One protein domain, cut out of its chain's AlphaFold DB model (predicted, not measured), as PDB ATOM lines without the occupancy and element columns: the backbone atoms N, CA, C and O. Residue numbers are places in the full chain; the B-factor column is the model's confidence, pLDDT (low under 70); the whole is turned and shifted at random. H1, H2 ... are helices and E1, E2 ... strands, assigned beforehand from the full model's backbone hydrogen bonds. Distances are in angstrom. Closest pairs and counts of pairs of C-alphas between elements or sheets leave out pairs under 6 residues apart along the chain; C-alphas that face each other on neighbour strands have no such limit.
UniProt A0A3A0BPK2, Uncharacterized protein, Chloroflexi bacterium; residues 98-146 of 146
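AT A GLANCE: This is residues 98 to 146 of the 146 residues of an uncharacterized protein of Chloroflexi bacterium (UniProt A0A3A0BPK2). Expect little regular structure: a small turned-back strand pairing at one end, E1 with residues 101 to 102, one short helix, H1, and then a long winding tail whose residues 129 to 135 and 141 to 146 stick out. The printed part has 49 residues with one named strand and then one named helix, a mixed class with only 13 residues in named elements. It is loose and flat, with a radius of gyration of the C-alphas of 13.4 A and spans of 44 by 29 by 14 A.

IN THESE COORDINATES: Start at C-alpha 98, (252.061, 248.038, 205.736). Strand E1 is residues 108 to 110, 5.8 A long. Find C-alpha 118 at (258.435, 239.497, 212.194); from there helix H1 runs 14.4 A to C-alpha 127.

HOW THE PARTS SIT: E1 pairs with no named strand, but residues 101 to 102 pair with it, antiparallel. A short link of 7 residues leads to H1, and the two are apart. In H1 every O i to N i+4 pair is within hydrogen-bond range.

THE WHOLE: The C-alphas of Asp 105 and Arg 146, the two farthest apart, are 44.8 A apart. The printed part has no cut. Look for pLDDT under 70 at residues 140 to 146.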
ATOM      1  N   ASN A  98     250.663 248.125 205.331       90.94
ATOM      2  CA  ASN A  98     252.061 248.038 205.736       90.94
ATOM      3  C   ASN A  98     252.225 248.690 207.102       90.94
ATOM      4  O   ASN A  98     251.604 249.720 207.359       90.94
ATOM      5  N   ILE A  99     253.125 248.146 207.918       92.56
ATOM      6  CA  ILE A  99     253.706 248.898 209.027       92.56
ATOM      7  C   ILE A  99     254.738 249.851 208.422       92.56
ATOM      8  O   ILE A  99     255.592 249.437 207.637       92.56
ATOM      9  N   VAL A 100     254.626 251.133 208.753       95.25
ATOM     10  CA  VAL A 100     255.497 252.194 208.241       95.25
ATOM     11  C   VAL A 100     256.080 252.989 209.401       95.25
ATOM     12  O   VAL A 100     255.488 253.041 210.478       95.25
ATOM     13  N   ARG A 101     257.235 253.620 209.184       95.31
ATOM     14  CA  ARG A 101     257.805 254.581 210.131       95.31
ATOM     15  C   ARG A 101     257.453 255.996 209.689       95.31
ATOM     16  O   ARG A 101     257.676 256.356 208.530       95.31
ATOM     17  N   VAL A 102     256.925 256.775 210.625       96.38
ATOM     18  CA  VAL A 102     256.662 258.210 210.485       96.38
ATOM     19  C   VAL A 102     257.511 258.988 211.491       96.38
ATOM     20  O   VAL A 102     257.909 258.431 212.516       96.38
ATOM     21  N   ASN A 103     257.800 260.253 211.196       94.81
ATOM     22  CA  ASN A 103     258.495 261.145 212.123       94.81
ATOM     23  C   ASN A 103     257.527 261.796 213.131       94.81
ATOM     24  O   ASN A 103     256.331 261.519 213.133       94.81
ATOM     25  N   GLY A 104     258.045 262.689 213.982       94.19
ATOM     26  CA  GLY A 104     257.247 263.410 214.985       94.19
ATOM     27  C   GLY A 104     256.184 264.367 214.424       94.19
ATOM     28  O   GLY A 104     255.358 264.840 215.198       94.19
ATOM     29  N   ASP A 105     256.193 264.624 213.114       96.06
ATOM     30  CA  ASP A 105     255.213 265.441 212.389       96.06
ATOM     31  C   ASP A 105     254.281 264.574 211.507       96.06
ATOM     32  O   ASP A 105     253.671 265.079 210.564       96.06
ATOM     33  N   ASP A 106     254.206 263.260 211.763       93.81
ATOM     34  CA  ASP A 106     253.418 262.269 211.008       93.81
ATOM     35  C   ASP A 106     253.789 262.143 209.515       93.81
ATOM     36  O   ASP A 106     253.024 261.632 208.690       93.81
ATOM     37  N   ILE A 107     254.997 262.565 209.139       96.44
ATOM     38  CA  ILE A 107     255.500 262.433 207.771       96.44
ATOM     39  C   ILE A 107     256.119 261.045 207.597       96.44
ATOM     40  O   ILE A 107     256.963 260.629 208.391       96.44
ATOM     41  N   LEU A 108     255.726 260.344 206.527       97.00
ATOM     42  CA  LEU A 108     256.292 259.050 206.141       97.00
ATOM     43  C   LEU A 108     257.811 259.154 205.937       97.00
ATOM     44  O   LEU A 108     258.269 259.764 204.972       97.00
ATOM     45  N   GLU A 109     258.578 258.504 206.808       96.88
ATOM     46  CA  GLU A 109     260.034 258.396 206.677       96.88
ATOM     47  C   GLU A 109     260.445 257.127 205.932       96.88
ATOM     48  O   GLU A 109     261.409 257.137 205.170       96.88
ATOM     49  N   ASP A 110     259.742 256.016 206.171       95.81
ATOM     50  CA  ASP A 110     260.108 254.713 205.620       95.81
ATOM     51  C   ASP A 110     258.895 253.785 205.516       95.81
ATOM     52  O   ASP A 110     258.302 253.363 206.512       95.81
ATOM     53  N   PHE A 111     258.557 253.425 204.277       94.31
ATOM     54  CA  PHE A 111     257.418 252.570 203.935       94.31
ATOM     55  C   PHE A 111     257.589 251.094 204.342       94.31
ATOM     56  O   PHE A 111     256.675 250.296 204.130       94.31
ATOM     57  N   THR A 112     258.750 250.733 204.892       93.06
ATOM     58  CA  THR A 112     259.093 249.386 205.372       93.06
ATOM     59  C   THR A 112     259.323 249.331 206.879       93.06
ATOM     60  O   THR A 112     259.660 248.272 207.406       93.06
ATOM     61  N   ALA A 113     259.201 250.472 207.566       93.94
ATOM     62  CA  ALA A 113     259.529 250.614 208.981       93.94
ATOM     63  C   ALA A 113     260.937 250.095 209.342       93.94
ATOM     64  O   ALA A 113     261.151 249.558 210.423       93.94
ATOM     65  N   GLY A 114     261.916 250.267 208.447       94.00
ATOM     66  CA  GLY A 114     263.279 249.778 208.641       94.00
ATOM     67  C   GLY A 114     263.411 248.265 208.504       94.00
ATOM     68  O   GLY A 114     264.301 247.701 209.126       94.00
ATOM     69  N   GLN A 115     262.538 247.623 207.715       92.38
ATOM     70  CA  GLN A 115     262.432 246.161 207.633       92.38
ATOM     71  C   GLN A 115     262.177 245.547 209.017       92.38
ATOM     72  O   GLN A 115     262.920 244.672 209.459       92.38
ATOM     73  N   ILE A 116     261.153 246.056 209.713       92.00
ATOM     74  CA  ILE A 116     260.754 245.566 211.039       92.00
ATOM     75  C   ILE A 116     260.705 244.030 211.062       92.00
ATOM     76  O   ILE A 116     260.155 243.399 210.157       92.00
ATOM     77  N   GLY A 117     261.311 243.435 212.093       91.38
ATOM     78  CA  GLY A 117     261.344 241.986 212.261       91.38
ATOM     79  C   GLY A 117     259.950 241.408 212.499       91.38
ATOM     80  O   GLY A 117     259.065 242.081 213.026       91.38
ATOM     81  N   GLU A 118     259.753 240.142 212.137       88.62
ATOM     82  CA  GLU A 118     258.435 239.497 212.194       88.62
ATOM     83  C   GLU A 118     257.854 239.441 213.617       88.62
ATOM     84  O   GLU A 118     256.672 239.720 213.823       88.62
ATOM     85  N   GLU A 119     258.686 239.126 214.614       91.31
ATOM     86  CA  GLU A 119     258.264 239.070 216.018       91.31
ATOM     87  C   GLU A 119     257.827 240.447 216.537       91.31
ATOM     88  O   GLU A 119     256.773 240.564 217.172       91.31
ATOM     89  N   ASP A 120     258.597 241.488 216.212       91.94
ATOM     90  CA  ASP A 120     258.309 242.871 216.594       91.94
ATOM     91  C   ASP A 120     257.041 243.382 215.907       91.94
ATOM     92  O   ASP A 120     256.176 243.968 216.558       91.94
ATOM     93  N   ALA A 121     256.883 243.098 214.610       92.00
ATOM     94  CA  ALA A 121     255.686 243.429 213.844       92.00
ATOM     95  C   ALA A 121     254.440 242.764 214.442       92.00
ATOM     96  O   ALA A 121     253.428 243.428 214.673       92.00
ATOM     97  N   ALA A 122     254.517 241.470 214.761       90.44
ATOM     98  CA  ALA A 122     253.413 240.739 215.370       90.44
ATOM     99  C   ALA A 122     253.080 241.261 216.777       90.44
ATOM    100  O   ALA A 122     251.909 241.348 217.149       90.44
ATOM    101  N   SER A 123     254.099 241.615 217.565       91.50
ATOM    102  CA  SER A 123     253.922 242.228 218.883       91.50
ATOM    103  C   SER A 123     253.228 243.586 218.780       91.50
ATOM    104  O   SER A 123     252.230 243.823 219.462       91.50
ATOM    105  N   TYR A 124     253.694 244.434 217.863       91.38
ATOM    106  CA  TYR A 124     253.102 245.735 217.582       91.38
ATOM    107  C   TYR A 124     251.639 245.600 217.156       91.38
ATOM    108  O   TYR A 124     250.774 246.213 217.773       91.38
ATOM    109  N   LEU A 125     251.326 244.737 216.185       90.94
ATOM    110  CA  LEU A 125     249.952 244.546 215.706       90.94
ATOM    111  C   LEU A 125     248.999 244.063 216.808       90.94
ATOM    112  O   LEU A 125     247.856 244.506 216.847       90.94
ATOM    113  N   ARG A 126     249.463 243.220 217.741       90.38
ATOM    114  CA  ARG A 126     248.666 242.811 218.915       90.38
ATOM    115  C   ARG A 126     248.385 243.955 219.890       90.38
ATOM    116  O   ARG A 126     247.415 243.869 220.636       90.38
ATOM    117  N   SER A 127     249.229 244.986 219.913       92.12
ATOM    118  CA  SER A 127     249.024 246.178 220.743       92.12
ATOM    119  C   SER A 127     248.100 247.220 220.111       92.12
ATOM    120  O   SER A 127     247.656 248.131 220.806       92.12
ATOM    121  N   VAL A 128     247.801 247.103 218.813       91.56
ATOM    122  CA  VAL A 128     246.919 248.045 218.119       91.56
ATOM    123  C   VAL A 128     245.471 247.758 218.505       91.56
ATOM    124  O   VAL A 128     244.908 246.717 218.166       91.56
ATOM    125  N   GLU A 129     244.844 248.713 219.185       92.25
ATOM    126  CA  GLU A 129     243.404 248.691 219.407       92.25
ATOM    127  C   GLU A 129     242.674 249.037 218.110       92.25
ATOM    128  O   GLU A 129     242.987 250.020 217.435       92.25
ATOM    129  N   THR A 130     241.681 248.226 217.760       90.12
ATOM    130  CA  THR A 130     240.844 248.449 216.584       90.12
ATOM    131  C   THR A 130     239.369 248.499 216.979       90.12
ATOM    132  O   THR A 130     238.968 247.841 217.947       90.12
ATOM    133  N   PRO A 131     238.537 249.288 216.272       92.81
ATOM    134  CA  PRO A 131     237.091 249.208 216.437       92.81
ATOM    135  C   PRO A 131     236.592 247.786 216.142       92.81
ATOM    136  O   PRO A 131     237.232 247.039 215.403       92.81
ATOM    137  N   LYS A 132     235.440 247.402 216.704       88.75
ATOM    138  CA  LYS A 132     234.928 246.016 216.649       88.75
ATOM    139  C   LYS A 132     234.663 245.512 215.229       88.75
ATOM    140  O   LYS A 132     234.599 244.308 215.011       88.75
ATOM    141  N   GLU A 133     234.452 246.432 214.302       90.69
ATOM    142  CA  GLU A 133     234.210 246.193 212.887       90.69
ATOM    143  C   GLU A 133     235.490 245.953 212.067       90.69
ATOM    144  O   GLU A 133     235.397 245.594 210.898       90.69
ATOM    145  N   PHE A 134     236.680 246.122 212.657       90.50
ATOM    146  CA  PHE A 134     237.957 245.851 212.000       90.50
ATOM    147  C   PHE A 134     238.599 244.575 212.545       90.50
ATOM    148  O   PHE A 134     238.571 244.293 213.741       90.50
ATOM    149  N   ALA A 135     239.251 243.836 211.652       88.69
ATOM    150  CA  ALA A 135     240.125 242.730 212.001       88.69
ATOM    151  C   ALA A 135     241.492 242.944 211.344       88.69
ATOM    152  O   ALA A 135     241.584 243.198 210.141       88.69
ATOM    153  N   LEU A 136     242.559 242.843 212.137       89.94
ATOM    154  CA  LEU A 136     243.931 242.855 211.640       89.94
ATOM    155  C   LEU A 136     244.444 241.423 211.547       89.94
ATOM    156  O   LEU A 136     244.409 240.671 212.520       89.94
ATOM    157  N   HIS A 137     244.953 241.067 210.374       87.44
ATOM    158  CA  HIS A 137     245.575 239.776 210.118       87.44
ATOM    159  C   HIS A 137     247.031 239.985 209.709       87.44
ATOM    160  O   HIS A 137     247.346 240.877 208.922       87.44
ATOM    161  N   HIS A 138     247.908 239.141 210.240       85.19
ATOM    162  CA  HIS A 138     249.333 239.119 209.934       85.19
ATOM    163  C   HIS A 138     249.683 237.744 209.355       85.19
ATOM    164  O   HIS A 138     249.275 236.727 209.921       85.19
ATOM    165  N   ASP A 139     250.367 237.706 208.205       73.00
ATOM    166  CA  ASP A 139     250.781 236.445 207.575       73.00
ATOM    167  C   ASP A 139     251.823 235.763 208.470       73.00
ATOM    168  O   ASP A 139     252.916 236.283 208.656       73.00
ATOM    169  N   HIS A 140     251.462 234.609 209.030       63.06
ATOM    170  CA  HIS A 140     252.345 233.746 209.814       63.06
ATOM    171  C   HIS A 140     252.623 232.427 209.088       63.06
ATOM    172  O   HIS A 140     252.695 231.370 209.715       63.06
ATOM    173  N   ARG A 141     252.747 232.436 207.755       50.84
ATOM    174  CA  ARG A 141     253.197 231.242 207.033       50.84
ATOM    175  C   ARG A 141     254.679 230.992 207.292       50.84
ATOM    176  O   ARG A 141     255.536 231.246 206.453       50.84
ATOM    177  N   THR A 142     254.968 230.379 208.437       37.97
ATOM    178  CA  THR A 142     256.120 229.496 208.558       37.97
ATOM    179  C   THR A 142     255.988 228.441 207.459       37.97
ATOM    180  O   THR A 142     254.989 227.731 207.350       37.97
ATOM    181  N   HIS A 143     257.004 228.319 206.613       37.25
ATOM    182  CA  HIS A 143     257.127 227.250 205.616       37.25
ATOM    183  C   HIS A 143     257.272 225.839 206.246       37.25
ATOM    184  O   HIS A 143     257.849 224.951 205.628       37.25
ATOM    185  N   ALA A 144     256.789 225.625 207.476       30.08
ATOM    186  CA  ALA A 144     257.029 224.428 208.272       30.08
ATOM    187  C   ALA A 144     255.924 223.359 208.172       30.08
ATOM    188  O   ALA A 144     256.217 222.209 208.464       30.08
ATOM    189  N   ASP A 145     254.713 223.692 207.706       32.22
ATOM    190  CA  ASP A 145     253.586 222.741 207.658       32.22
ATOM    191  C   ASP A 145     252.980 222.595 206.246       32.22
ATOM    192  O   ASP A 145     251.813 222.913 205.996       32.22
ATOM    193  N   ARG A 146     253.781 222.103 205.293       33.16
ATOM    194  CA  ARG A 146     253.300 221.492 204.041       33.16
ATOM    195  C   ARG A 146     254.030 220.192 203.751       33.16
ATOM    196  O   ARG A 146     255.273 220.189 203.874       33.16
TER     197      ARG A 146